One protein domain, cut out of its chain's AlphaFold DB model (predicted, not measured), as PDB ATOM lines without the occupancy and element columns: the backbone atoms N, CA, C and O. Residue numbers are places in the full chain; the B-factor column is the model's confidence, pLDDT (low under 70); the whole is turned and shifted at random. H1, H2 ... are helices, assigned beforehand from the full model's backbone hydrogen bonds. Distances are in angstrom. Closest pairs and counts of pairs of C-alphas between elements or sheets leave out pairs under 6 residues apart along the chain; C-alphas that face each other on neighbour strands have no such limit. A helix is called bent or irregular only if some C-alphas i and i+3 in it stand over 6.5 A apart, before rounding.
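AT A GLANCE: This is residues 2 to 86 of the 117 residues of an uncharacterized protein of Reticulomyxa filosa (UniProt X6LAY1). A long helix with a steep bend, H2, makes most of the length of this elongated domain; the short helix H1 folds back beside its first arm, H2a, as a helical hairpin, and the short helix H3 turns off at the far end of its second arm, H2b, making a corner. Beside H2b, between H1 and H3, winds a long stretch with no named element, residues 2 to 30, while the loop of residues 41 to 47 sticks out beyond the hairpin. The printed part has 85 residues, with three named helices in the order H1, H2, H3 and no named strand. The class is all helix, though the named helices hold 42 of the 85 residues, under half. The whole is loose, with a radius of gyration of the C-alphas of 15.6 A and spans of 46 by 27 by 18 A.

IN THESE COORDINATES: Start with H2, residues 48 to 72, which was assigned as one helix by its hydrogen bonds but is bent: C-alphas 55 and 58 are 7.6 A apart. Find C-alpha 48 at (60.817, 56.313, 47.696); from there the arm H2a runs to residue 55, 10.8 A from first to last C-alpha. The arm H2b takes residues 58 to 72 and spans 21.0 A, ending at C-alpha 72, at (85.760, 32.083, 41.986). Earlier in the printed part, H1 covers residues 31 to 38, and after H2 comes H3, residues 74 to 82, 12.4 A long, which ends at C-alpha 82, at (97.607, 38.597, 52.271).

HOW THE PARTS SIT: Look first at the bend, where the lines of H2a and H2b stand at a steep tilt of 60 degrees. H1 touches H2a, closest at the C-alphas of Glu 33 and Ile 55, 6.2 A apart. The two run opposite ways at a shallow tilt of 10 degrees and form a helical hairpin. At the other end, H2b and H3 only just touch, with 3 pairs of C-alphas within 8 A, and they touch only at the corner by their link. H2b touches H3 with residues 70 to 71 alone; the closest C-alphas of the two are those of Val 70 and Tyr 77, 5.4 A apart. Their lines are about perpendicular, at 83 degrees. H1 is apart from H2b and from H3, and H2a is apart from H3. In H1, H2a, H2b and H3 every O i to N i+4 pair is within hydrogen-bond range. Before H1, look at residues 8 to 9 and 25 to 26, which form a short parallel pairing.

THE WHOLE: The two C-alphas farthest apart are those of Val 44 and Thr 75, at 46.8 A. The printed part, residues 2 to 86, has no cut. The link from H1 to H2 is short, with 9 residues, and the link from H2 to H3 is tight, with 1 residue. The mean pLDDT of the printed part is 79.2; look for values under 70 at residues 2 to 11, residue 13 and residues 41 to 46.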
ATOM      1  N   GLY A   2      80.873  27.600  50.301       42.97
ATOM      2  CA  GLY A   2      81.420  28.937  50.030       42.97
ATOM      3  C   GLY A   2      82.436  29.360  51.090       42.97
ATOM      4  O   GLY A   2      82.224  29.095  52.274       42.97
ATOM      5  N   ARG A   3      83.540  29.980  50.662       50.72
ATOM      6  CA  ARG A   3      84.572  30.539  51.544       50.72
ATOM      7  C   ARG A   3      84.090  31.913  52.041       50.72
ATOM      8  O   ARG A   3      84.339  32.935  51.413       50.72
ATOM      9  N   ASN A   4      83.331  31.937  53.136       48.34
ATOM     10  CA  ASN A   4      82.667  33.137  53.677       48.34
ATOM     11  C   ASN A   4      83.583  34.012  54.566       48.34
ATOM     12  O   ASN A   4      83.147  34.515  55.598       48.34
ATOM     13  N   ASP A   5      84.836  34.240  54.166       51.12
ATOM     14  CA  ASP A   5      85.829  34.896  55.038       51.12
ATOM     15  C   ASP A   5      86.075  36.377  54.681       51.12
ATOM     16  O   ASP A   5      86.941  37.032  55.261       51.12
ATOM     17  N   LYS A   6      85.339  36.933  53.707       56.56
ATOM     18  CA  LYS A   6      85.577  38.300  53.216       56.56
ATOM     19  C   LYS A   6      84.755  39.341  53.957       56.56
ATOM     20  O   LYS A   6      83.535  39.239  54.069       56.56
ATOM     21  N   GLN A   7      85.424  40.423  54.334       63.28
ATOM     22  CA  GLN A   7      84.774  41.646  54.783       63.28
ATOM     23  C   GLN A   7      84.329  42.435  53.543       63.28
ATOM     24  O   GLN A   7      85.120  43.128  52.906       63.28
ATOM     25  N   ILE A   8      83.065  42.273  53.146       67.88
ATOM     26  CA  ILE A   8      82.425  43.165  52.174       67.88
ATOM     27  C   ILE A   8      82.025  44.421  52.942       67.88
ATOM     28  O   ILE A   8      81.229  44.343  53.878       67.88
ATOM     29  N   TYR A   9      82.597  45.565  52.574       65.88
ATOM     30  CA  TYR A   9      82.376  46.807  53.303       65.88
ATOM     31  C   TYR A   9      81.366  47.709  52.591       65.88
ATOM     32  O   TYR A   9      81.518  48.021  51.405       65.88
ATOM     33  N   PHE A  10      80.376  48.167  53.358       63.69
ATOM     34  CA  PHE A  10      79.403  49.189  52.988       63.69
ATOM     35  C   PHE A  10      79.357  50.242  54.097       63.69
ATOM     36  O   PHE A  10      79.321  49.882  55.273       63.69
ATOM     37  N   GLY A  11      79.289  51.524  53.739       66.75
ATOM     38  CA  GLY A  11      79.003  52.584  54.707       66.75
ATOM     39  C   GLY A  11      79.971  53.751  54.626       66.75
ATOM     40  O   GLY A  11      79.700  54.704  53.901       66.75
ATOM     41  N   ASP A  12      81.061  53.699  55.392       70.31
ATOM     42  CA  ASP A  12      81.967  54.836  55.558       70.31
ATOM     43  C   ASP A  12      82.712  55.187  54.253       70.31
ATOM     44  O   ASP A  12      83.551  54.411  53.781       70.31
ATOM     45  N   PRO A  13      82.471  56.375  53.666       68.94
ATOM     46  CA  PRO A  13      83.197  56.822  52.483       68.94
ATOM     47  C   PRO A  13      84.696  57.048  52.742       68.94
ATOM     48  O   PRO A  13      85.458  57.040  51.770       68.94
ATOM     49  N   PHE A  14      85.111  57.205  54.004       75.12
ATOM     50  CA  PHE A  14      86.489  57.431  54.453       75.12
ATOM     51  C   PHE A  14      87.187  56.156  54.940       75.12
ATOM     52  O   PHE A  14      88.311  56.222  55.427       75.12
ATOM     53  N   VAL A  15      86.580  54.976  54.757       75.56
ATOM     54  CA  VAL A  15      87.146  53.686  55.199       75.56
ATOM     55  C   VAL A  15      88.594  53.451  54.748       75.56
ATOM     56  O   VAL A  15      89.379  52.820  55.450       75.56
ATOM     57  N   LYS A  16      88.978  54.022  53.602       77.56
ATOM     58  CA  LYS A  16      90.331  53.924  53.033       77.56
ATOM     59  C   LYS A  16      91.398  54.704  53.808       77.56
ATOM     60  O   LYS A  16      92.584  54.489  53.587       77.56
ATOM     61  N   GLU A  17      91.003  55.623  54.687       77.75
ATOM     62  CA  GLU A  17      91.939  56.392  55.515       77.75
ATOM     63  C   GLU A  17      92.524  55.554  56.656       77.75
ATOM     64  O   GLU A  17      93.591  55.872  57.178       77.75
ATOM     65  N   TYR A  18      91.838  54.478  57.048       72.88
ATOM     66  CA  TYR A  18      92.254  53.623  58.159       72.88
ATOM     67  C   TYR A  18      92.331  52.137  57.804       72.88
ATOM     68  O   TYR A  18      93.113  51.424  58.435       72.88
ATOM     69  N   LEU A  19      91.617  51.672  56.774       79.31
ATOM     70  CA  LEU A  19      91.759  50.327  56.216       79.31
ATOM     71  C   LEU A  19      92.431  50.364  54.840       79.31
ATOM     72  O   LEU A  19      92.133  51.213  54.002       79.31
ATOM     73  N   ASN A  20      93.310  49.400  54.583       81.44
ATOM     74  CA  ASN A  20      93.919  49.204  53.273       81.44
ATOM     75  C   ASN A  20      92.853  48.759  52.265       81.44
ATOM     76  O   ASN A  20      92.281  47.679  52.394       81.44
ATOM     77  N   GLU A  21      92.626  49.559  51.225       83.06
ATOM     78  CA  GLU A  21      91.623  49.283  50.188       83.06
ATOM     79  C   GLU A  21      91.844  47.971  49.422       83.06
ATOM     80  O   GLU A  21      90.926  47.486  48.769       83.06
ATOM     81  N   LYS A  22      93.047  47.391  49.497       84.69
ATOM     82  CA  LYS A  22      93.365  46.098  48.886       84.69
ATOM     83  C   LYS A  22      93.005  44.905  49.771       84.69
ATOM     84  O   LYS A  22      93.002  43.782  49.285       84.69
ATOM     85  N   ALA A  23      92.702  45.127  51.051       81.75
ATOM     86  CA  ALA A  23      92.360  44.071  52.002       81.75
ATOM     87  C   ALA A  23      90.855  43.755  52.045       81.75
ATOM     88  O   ALA A  23      90.448  42.754  52.632       81.75
ATOM     89  N   PHE A  24      90.009  44.579  51.420       84.12
ATOM     90  CA  PHE A  24      88.557  44.402  51.438       84.12
ATOM     91  C   PHE A  24      87.902  44.862  50.138       84.12
ATOM     92  O   PHE A  24      88.446  45.663  49.384       84.12
ATOM     93  N   ILE A  25      86.691  44.370  49.886       84.75
ATOM     94  CA  ILE A  25      85.892  44.806  48.739       84.75
ATOM     95  C   ILE A  25      85.002  45.961  49.200       84.75
ATOM     96  O   ILE A  25      84.094  45.764  50.009       84.75
ATOM     97  N   HIS A  26      85.264  47.166  48.690       84.06
ATOM     98  CA  HIS A  26      84.475  48.356  49.003       84.06
ATOM     99  C   HIS A  26      83.331  48.536  47.998       84.06
ATOM    100  O   HIS A  26      83.539  49.006  46.877       84.06
ATOM    101  N   CYS A  27      82.110  48.207  48.412       83.00
ATOM    102  CA  CYS A  27      80.913  48.447  47.615       83.00
ATOM    103  C   CYS A  27      80.354  49.843  47.915       83.00
ATOM    104  O   CYS A  27      79.491  50.011  48.777       83.00
ATOM    105  N   ARG A  28      80.855  50.865  47.211       81.81
ATOM    106  CA  ARG A  28      80.423  52.260  47.378       81.81
ATOM    107  C   ARG A  28      79.595  52.743  46.190       81.81
ATOM    108  O   ARG A  28      79.962  52.528  45.039       81.81
ATOM    109  N   LEU A  29      78.514  53.457  46.498       82.75
ATOM    110  CA  LEU A  29      77.794  54.279  45.528       82.75
ATOM    111  C   LEU A  29      78.666  55.463  45.100       82.75
ATOM    112  O   LEU A  29      79.348  56.084  45.921       82.75
ATOM    113  N   SER A  30      78.628  55.801  43.817       85.19
ATOM    114  CA  SER A  30      79.284  56.999  43.303       85.19
ATOM    115  C   SER A  30      78.770  58.258  44.010       85.19
ATOM    116  O   SER A  30      77.650  58.304  44.520       85.19
ATOM    117  N   GLU A  31      79.577  59.319  44.022       84.44
ATOM    118  CA  GLU A  31      79.151  60.600  44.600       84.44
ATOM    119  C   GLU A  31      77.887  61.148  43.937       84.44
ATOM    120  O   GLU A  31      77.065  61.773  44.600       84.44
ATOM    121  N   GLN A  32      77.709  60.882  42.642       87.19
ATOM    122  CA  GLN A  32      76.504  61.253  41.916       87.19
ATOM    123  C   GLN A  32      75.276  60.502  42.441       87.19
ATOM    124  O   GLN A  32      74.265  61.132  42.725       87.19
ATOM    125  N   GLU A  33      75.363  59.181  42.612       86.56
ATOM    126  CA  GLU A  33      74.265  58.380  43.168       86.56
ATOM    127  C   GLU A  33      73.935  58.802  44.604       86.56
ATOM    128  O   GLU A  33      72.763  58.933  44.944       86.56
ATOM    129  N   LEU A  34      74.950  59.081  45.429       84.94
ATOM    130  CA  LEU A  34      74.753  59.581  46.792       84.94
ATOM    131  C   LEU A  34      74.030  60.932  46.811       84.94
ATOM    132  O   LEU A  34      73.100  61.104  47.596       84.94
ATOM    133  N   ARG A  35      74.403  61.867  45.925       86.12
ATOM    134  CA  ARG A  35      73.693  63.149  45.770       86.12
ATOM    135  C   ARG A  35      72.249  62.931  45.337       86.12
ATOM    136  O   ARG A  35      71.347  63.442  45.981       86.12
ATOM    137  N   MET A  36      72.026  62.093  44.324       86.25
ATOM    138  CA  MET A  36      70.677  61.776  43.851       86.25
ATOM    139  C   MET A  36      69.807  61.155  44.949       86.25
ATOM    140  O   MET A  36      68.623  61.459  45.007       86.25
ATOM    141  N   VAL A  37      70.366  60.304  45.818       84.75
ATOM    142  CA  VAL A  37      69.642  59.750  46.976       84.75
ATOM    143  C   VAL A  37      69.374  60.823  48.036       84.75
ATOM    144  O   VAL A  37      68.273  60.866  48.578       84.75
ATOM    145  N   SER A  38      70.342  61.701  48.316       81.56
ATOM    146  CA  SER A  38      70.175  62.810  49.266       81.56
ATOM    147  C   SER A  38      69.068  63.772  48.827       81.56
ATOM    148  O   SER A  38      68.226  64.144  49.638       81.56
ATOM    149  N   ASP A  39      69.009  64.098  47.535       84.25
ATOM    150  CA  ASP A  39      68.013  65.005  46.948       84.25
ATOM    151  C   ASP A  39      66.576  64.438  46.994       84.25
ATOM    152  O   ASP A  39      65.602  65.158  46.751       84.25
ATOM    153  N   LEU A  40      66.415  63.140  47.289       79.12
ATOM    154  CA  LEU A  40      65.108  62.503  47.477       79.12
ATOM    155  C   LEU A  40      64.546  62.679  48.893       79.12
ATOM    156  O   LEU A  40      63.333  62.550  49.054       79.12
ATOM    157  N   GLN A  41      65.373  62.966  49.909       63.03
ATOM    158  CA  GLN A  41      64.903  63.083  51.300       63.03
ATOM    159  C   GLN A  41      63.911  64.237  51.501       63.03
ATOM    160  O   GLN A  41      62.993  64.111  52.307       63.03
ATOM    161  N   ASP A  42      64.018  65.304  50.707       58.38
ATOM    162  CA  ASP A  42      63.115  66.462  50.773       58.38
ATOM    163  C   ASP A  42      61.743  66.216  50.111       58.38
ATOM    164  O   ASP A  42      60.879  67.095  50.098       58.38
ATOM    165  N   LYS A  43      61.512  65.021  49.541       59.44
ATOM    166  CA  LYS A  43      60.287  64.667  48.809       59.44
ATOM    167  C   LYS A  43      59.734  63.338  49.318       59.44
ATOM    168  O   LYS A  43      60.031  62.276  48.773       59.44
ATOM    169  N   VAL A  44      58.904  63.392  50.360       58.38
ATOM    170  CA  VAL A  44      58.183  62.213  50.865       58.38
ATOM    171  C   VAL A  44      57.123  61.800  49.839       58.38
ATOM    172  O   VAL A  44      56.007  62.309  49.830       58.38
ATOM    173  N   GLU A  45      57.494  60.892  48.940       63.56
ATOM    174  CA  GLU A  45      56.602  60.263  47.965       63.56
ATOM    175  C   GLU A  45      56.393  58.778  48.299       63.56
ATOM    176  O   GLU A  45      57.324  58.091  48.723       63.56
ATOM    177  N   GLU A  46      55.197  58.250  48.005       65.56
ATOM    178  CA  GLU A  46      54.793  56.840  48.201       65.56
ATOM    179  C   GLU A  46      55.713  55.798  47.524       65.56
ATOM    180  O   GLU A  46      55.585  54.605  47.785       65.56
ATOM    181  N   LYS A  47      56.660  56.217  46.673       78.38
ATOM    182  CA  LYS A  47      57.557  55.342  45.894       78.38
ATOM    183  C   LYS A  47      59.048  55.577  46.150       78.38
ATOM    184  O   LYS A  47      59.875  55.344  45.268       78.38
ATOM    185  N   LEU A  48      59.415  56.055  47.340       83.12
ATOM    186  CA  LEU A  48      60.817  56.313  47.696       83.12
ATOM    187  C   LEU A  48      61.719  55.080  47.483       83.12
ATOM    188  O   LEU A  48      62.821  55.214  46.953       83.12
ATOM    189  N   TYR A  49      61.221  53.884  47.819       82.50
ATOM    190  CA  TYR A  49      61.938  52.623  47.609       82.50
ATOM    191  C   TYR A  49      62.322  52.405  46.138       82.50
ATOM    192  O   TYR A  49      63.501  52.222  45.841       82.50
ATOM    193  N   ASP A  50      61.363  52.497  45.211       87.88
ATOM    194  CA  ASP A  50      61.605  52.264  43.781       87.88
ATOM    195  C   ASP A  50      62.616  53.262  43.209       87.88
ATOM    196  O   ASP A  50      63.450  52.916  42.373       87.88
ATOM    197  N   LYS A  51      62.576  54.516  43.677       85.75
ATOM    198  CA  LYS A  51      63.528  55.548  43.251       85.75
ATOM    199  C   LYS A  51      64.943  55.240  43.729       85.75
ATOM    200  O   LYS A  51      65.866  55.264  42.918       85.75
ATOM    201  N   ILE A  52      65.112  54.911  45.011       86.62
ATOM    202  CA  ILE A  52      66.419  54.532  45.567       86.62
ATOM    203  C   ILE A  52      66.941  53.274  44.868       86.62
ATOM    204  O   ILE A  52      68.105  53.232  44.468       86.62
ATOM    205  N   TYR A  53      66.084  52.273  44.652       88.25
ATOM    206  CA  TYR A  53      66.444  51.056  43.931       88.25
ATOM    207  C   TYR A  53      66.918  51.372  42.506       88.25
ATOM    208  O   TYR A  53      67.996  50.949  42.095       88.25
ATOM    209  N   ASN A  54      66.183  52.198  41.760       89.81
ATOM    210  CA  ASN A  54      66.561  52.572  40.397       89.81
ATOM    211  C   ASN A  54      67.898  53.320  40.323       89.81
ATOM    212  O   ASN A  54      68.642  53.113  39.365       89.81
ATOM    213  N   ILE A  55      68.223  54.133  41.333       88.69
ATOM    214  CA  ILE A  55      69.515  54.826  41.423       88.69
ATOM    215  C   ILE A  55      70.643  53.841  41.745       88.69
ATOM    216  O   ILE A  55      71.702  53.910  41.136       88.69
ATOM    217  N   THR A  56      70.426  52.922  42.687       89.31
ATOM    218  CA  THR A  56      71.519  52.171  43.331       89.31
ATOM    219  C   THR A  56      71.724  50.749  42.803       89.31
ATOM    220  O   THR A  56      72.839  50.229  42.892       89.31
ATOM    221  N   HIS A  57      70.695  50.109  42.226       91.19
ATOM    222  CA  HIS A  57      70.719  48.670  41.920       91.19
ATOM    223  C   HIS A  57      71.881  48.266  41.011       91.19
ATOM    224  O   HIS A  57      72.546  47.279  41.299       91.19
ATOM    225  N   LYS A  58      72.193  49.042  39.962       91.19
ATOM    226  CA  LYS A  58      73.285  48.704  39.031       91.19
ATOM    227  C   LYS A  58      74.648  48.696  39.710       91.19
ATOM    228  O   LYS A  58      75.493  47.868  39.380       91.19
ATOM    229  N   SER A  59      74.887  49.625  40.627       88.44
ATOM    230  CA  SER A  59      76.158  49.708  41.351       88.44
ATOM    231  C   SER A  59      76.286  48.576  42.367       88.44
ATOM    232  O   SER A  59      77.353  47.970  42.478       88.44
ATOM    233  N   LEU A  60      75.184  48.213  43.027       87.50
ATOM    234  CA  LEU A  60      75.134  47.046  43.909       87.50
ATOM    235  C   LEU A  60      75.325  45.734  43.134       87.50
ATOM    236  O   LEU A  60      76.123  44.895  43.547       87.50
ATOM    237  N   GLU A  61      74.670  45.582  41.984       91.44
ATOM    238  CA  GLU A  61      74.795  44.420  41.098       91.44
ATOM    239  C   GLU A  61      76.229  44.266  40.575       91.44
ATOM    240  O   GLU A  61      76.818  43.188  40.670       91.44
ATOM    241  N   LYS A  62      76.853  45.359  40.116       91.06
ATOM    242  CA  LYS A  62      78.277  45.365  39.743       91.06
ATOM    243  C   LYS A  62      79.171  44.920  40.896       91.06
ATOM    244  O   LYS A  62      80.102  44.147  40.669       91.06
ATOM    245  N   CYS A  63      78.895  45.376  42.119       89.25
ATOM    246  CA  CYS A  63      79.686  44.944  43.264       89.25
ATOM    247  C   CYS A  63      79.493  43.453  43.560       89.25
ATOM    248  O   CYS A  63      80.476  42.744  43.769       89.25
ATOM    249  N   ALA A  64      78.259  42.947  43.497       87.94
ATOM    250  CA  ALA A  64      77.968  41.524  43.669       87.94
ATOM    251  C   ALA A  64      78.704  40.655  42.630       87.94
ATOM    252  O   ALA A  64      79.325  39.651  42.985       87.94
ATOM    253  N   HIS A  65      78.729  41.078  41.362       91.62
ATOM    254  CA  HIS A  65      79.508  40.406  40.317       91.62
ATOM    255  C   HIS A  65      81.016  40.424  40.585       91.62
ATOM    256  O   HIS A  65      81.709  39.433  40.329       91.62
ATOM    257  N   TYR A  66      81.540  41.529  41.113       89.75
ATOM    258  CA  TYR A  66      82.947  41.606  41.488       89.75
ATOM    259  C   TYR A  66      83.272  40.666  42.655       89.75
ATOM    260  O   TYR A  66      84.231  39.902  42.569       89.75
ATOM    261  N   VAL A  67      82.432  40.632  43.694       87.12
ATOM    262  CA  VAL A  67      82.559  39.685  44.814       87.12
ATOM    263  C   VAL A  67      82.607  38.246  44.304       87.12
ATOM    264  O   VAL A  67      83.517  37.505  44.679       87.12
ATOM    265  N   TRP A  68      81.699  37.876  43.396       87.88
ATOM    266  CA  TRP A  68      81.684  36.557  42.758       87.88
ATOM    267  C   TRP A  68      82.978  36.258  41.990       87.88
ATOM    268  O   TRP A  68      83.534  35.166  42.088       87.88
ATOM    269  N   THR A  69      83.504  37.237  41.252       88.38
ATOM    270  CA  THR A  69      84.765  37.093  40.505       88.38
ATOM    271  C   THR A  69      85.945  36.838  41.441       88.38
ATOM    272  O   THR A  69      86.770  35.969  41.175       88.38
ATOM    273  N   VAL A  70      86.029  37.559  42.560       85.75
ATOM    274  CA  VAL A  70      87.086  37.338  43.556       85.75
ATOM    275  C   VAL A  70      86.869  36.018  44.309       85.75
ATOM    276  O   VAL A  70      87.826  35.453  44.820       85.75
ATOM    277  N   ASP A  71      85.636  35.535  44.479       82.31
ATOM    278  CA  ASP A  71      85.355  34.244  45.137       82.31
ATOM    279  C   ASP A  71      85.749  33.050  44.259       82.31
ATOM    280  O   ASP A  71      86.352  32.090  44.729       82.31
ATOM    281  N   THR A  72      85.482  33.149  42.959       86.06
ATOM    282  CA  THR A  72      85.760  32.083  41.986       86.06
ATOM    283  C   THR A  72      87.200  32.069  41.465       86.06
ATOM    284  O   THR A  72      87.610  31.100  40.828       86.06
ATOM    285  N   ASN A  73      87.989  33.112  41.739       89.25
ATOM    286  CA  ASN A  73      89.392  33.206  41.344       89.25
ATOM    287  C   ASN A  73      90.317  33.076  42.561       89.25
ATOM    288  O   ASN A  73      90.541  34.044  43.288       89.25
ATOM    289  N   ASP A  74      90.924  31.899  42.733       84.88
ATOM    290  CA  ASP A  74      91.818  31.587  43.858       84.88
ATOM    291  C   ASP A  74      93.019  32.541  43.984       84.88
ATOM    292  O   ASP A  74      93.483  32.820  45.094       84.88
ATOM    293  N   THR A  75      93.528  33.062  42.865       87.81
ATOM    294  CA  THR A  75      94.677  33.980  42.879       87.81
ATOM    295  C   THR A  75      94.268  35.329  43.448       87.81
ATOM    296  O   THR A  75      94.902  35.811  44.387       87.81
ATOM    297  N   LEU A  76      93.180  35.909  42.932       83.56
ATOM    298  CA  LEU A  76      92.620  37.155  43.461       83.56
ATOM    299  C   LEU A  76      92.202  36.976  44.924       83.56
ATOM    300  O   LEU A  76      92.527  37.808  45.762       83.56
ATOM    301  N   TYR A  77      91.551  35.859  45.249       80.88
ATOM    302  CA  TYR A  77      91.169  35.511  46.614       80.88
ATOM    303  C   TYR A  77      92.369  35.546  47.572       80.88
ATOM    304  O   TYR A  77      92.331  36.199  48.614       80.88
ATOM    305  N   THR A  78      93.462  34.881  47.196       81.50
ATOM    306  CA  THR A  78      94.673  34.793  48.021       81.50
ATOM    307  C   THR A  78      95.391  36.137  48.140       81.50
ATOM    308  O   THR A  78      95.996  36.405  49.175       81.50
ATOM    309  N   GLN A  79      95.331  36.985  47.109       84.56
ATOM    310  CA  GLN A  79      95.885  38.340  47.166       84.56
ATOM    311  C   GLN A  79      95.196  39.161  48.258       84.56
ATOM    312  O   GLN A  79      95.882  39.646  49.149       84.56
ATOM    313  N   TYR A  80      93.860  39.212  48.264       79.50
ATOM    314  CA  TYR A  80      93.098  39.938  49.288       79.50
ATOM    315  C   TYR A  80      93.404  39.455  50.716       79.50
ATOM    316  O   TYR A  80      93.535  40.271  51.621       79.50
ATOM    317  N   LEU A  81      93.578  38.144  50.927       79.50
ATOM    318  CA  LEU A  81      93.887  37.591  52.256       79.50
ATOM    319  C   LEU A  81      95.282  37.943  52.784       79.50
ATOM    320  O   LEU A  81      95.525  37.847  53.986       79.50
ATOM    321  N   ARG A  82      96.222  38.275  51.897       83.31
ATOM    322  CA  ARG A  82      97.607  38.597  52.271       83.31
ATOM    323  C   ARG A  82      97.830  40.087  52.480       83.31
ATOM    324  O   ARG A  82      98.883  40.469  52.985       83.31
ATOM    325  N   GLU A  83      96.876  40.912  52.068       82.81
ATOM    326  CA  GLU A  83      96.967  42.354  52.217       82.81
ATOM    327  C   GLU A  83      96.806  42.743  53.695       82.81
ATOM    328  O   GLU A  83      95.928  42.225  54.392       82.81
ATOM    329  N   PRO A  84      97.652  43.648  54.208       79.31
ATOM    330  CA  PRO A  84      97.525  44.127  55.574       79.31
ATOM    331  C   PRO A  84      96.214  44.893  55.732       79.31
ATOM    332  O   PRO A  84      95.891  45.714  54.884       79.31
ATOM    333  N   VAL A  85      95.471  44.653  56.817       76.25
ATOM    334  CA  VAL A  85      94.146  45.269  57.028       76.25
ATOM    335  C   VAL A  85      94.249  46.782  57.244       76.25
ATOM    336  O   VAL A  85      93.417  47.533  56.743       76.25
ATOM    337  N   PHE A  86      95.280  47.245  57.950       76.06
ATOM    338  CA  PHE A  86      95.499  48.663  58.240       76.06
ATOM    339  C   PHE A  86      96.530  49.267  57.289       76.06
ATOM    340  O   PHE A  86      97.534  48.627  56.980       76.06
TER     341      PHE A  86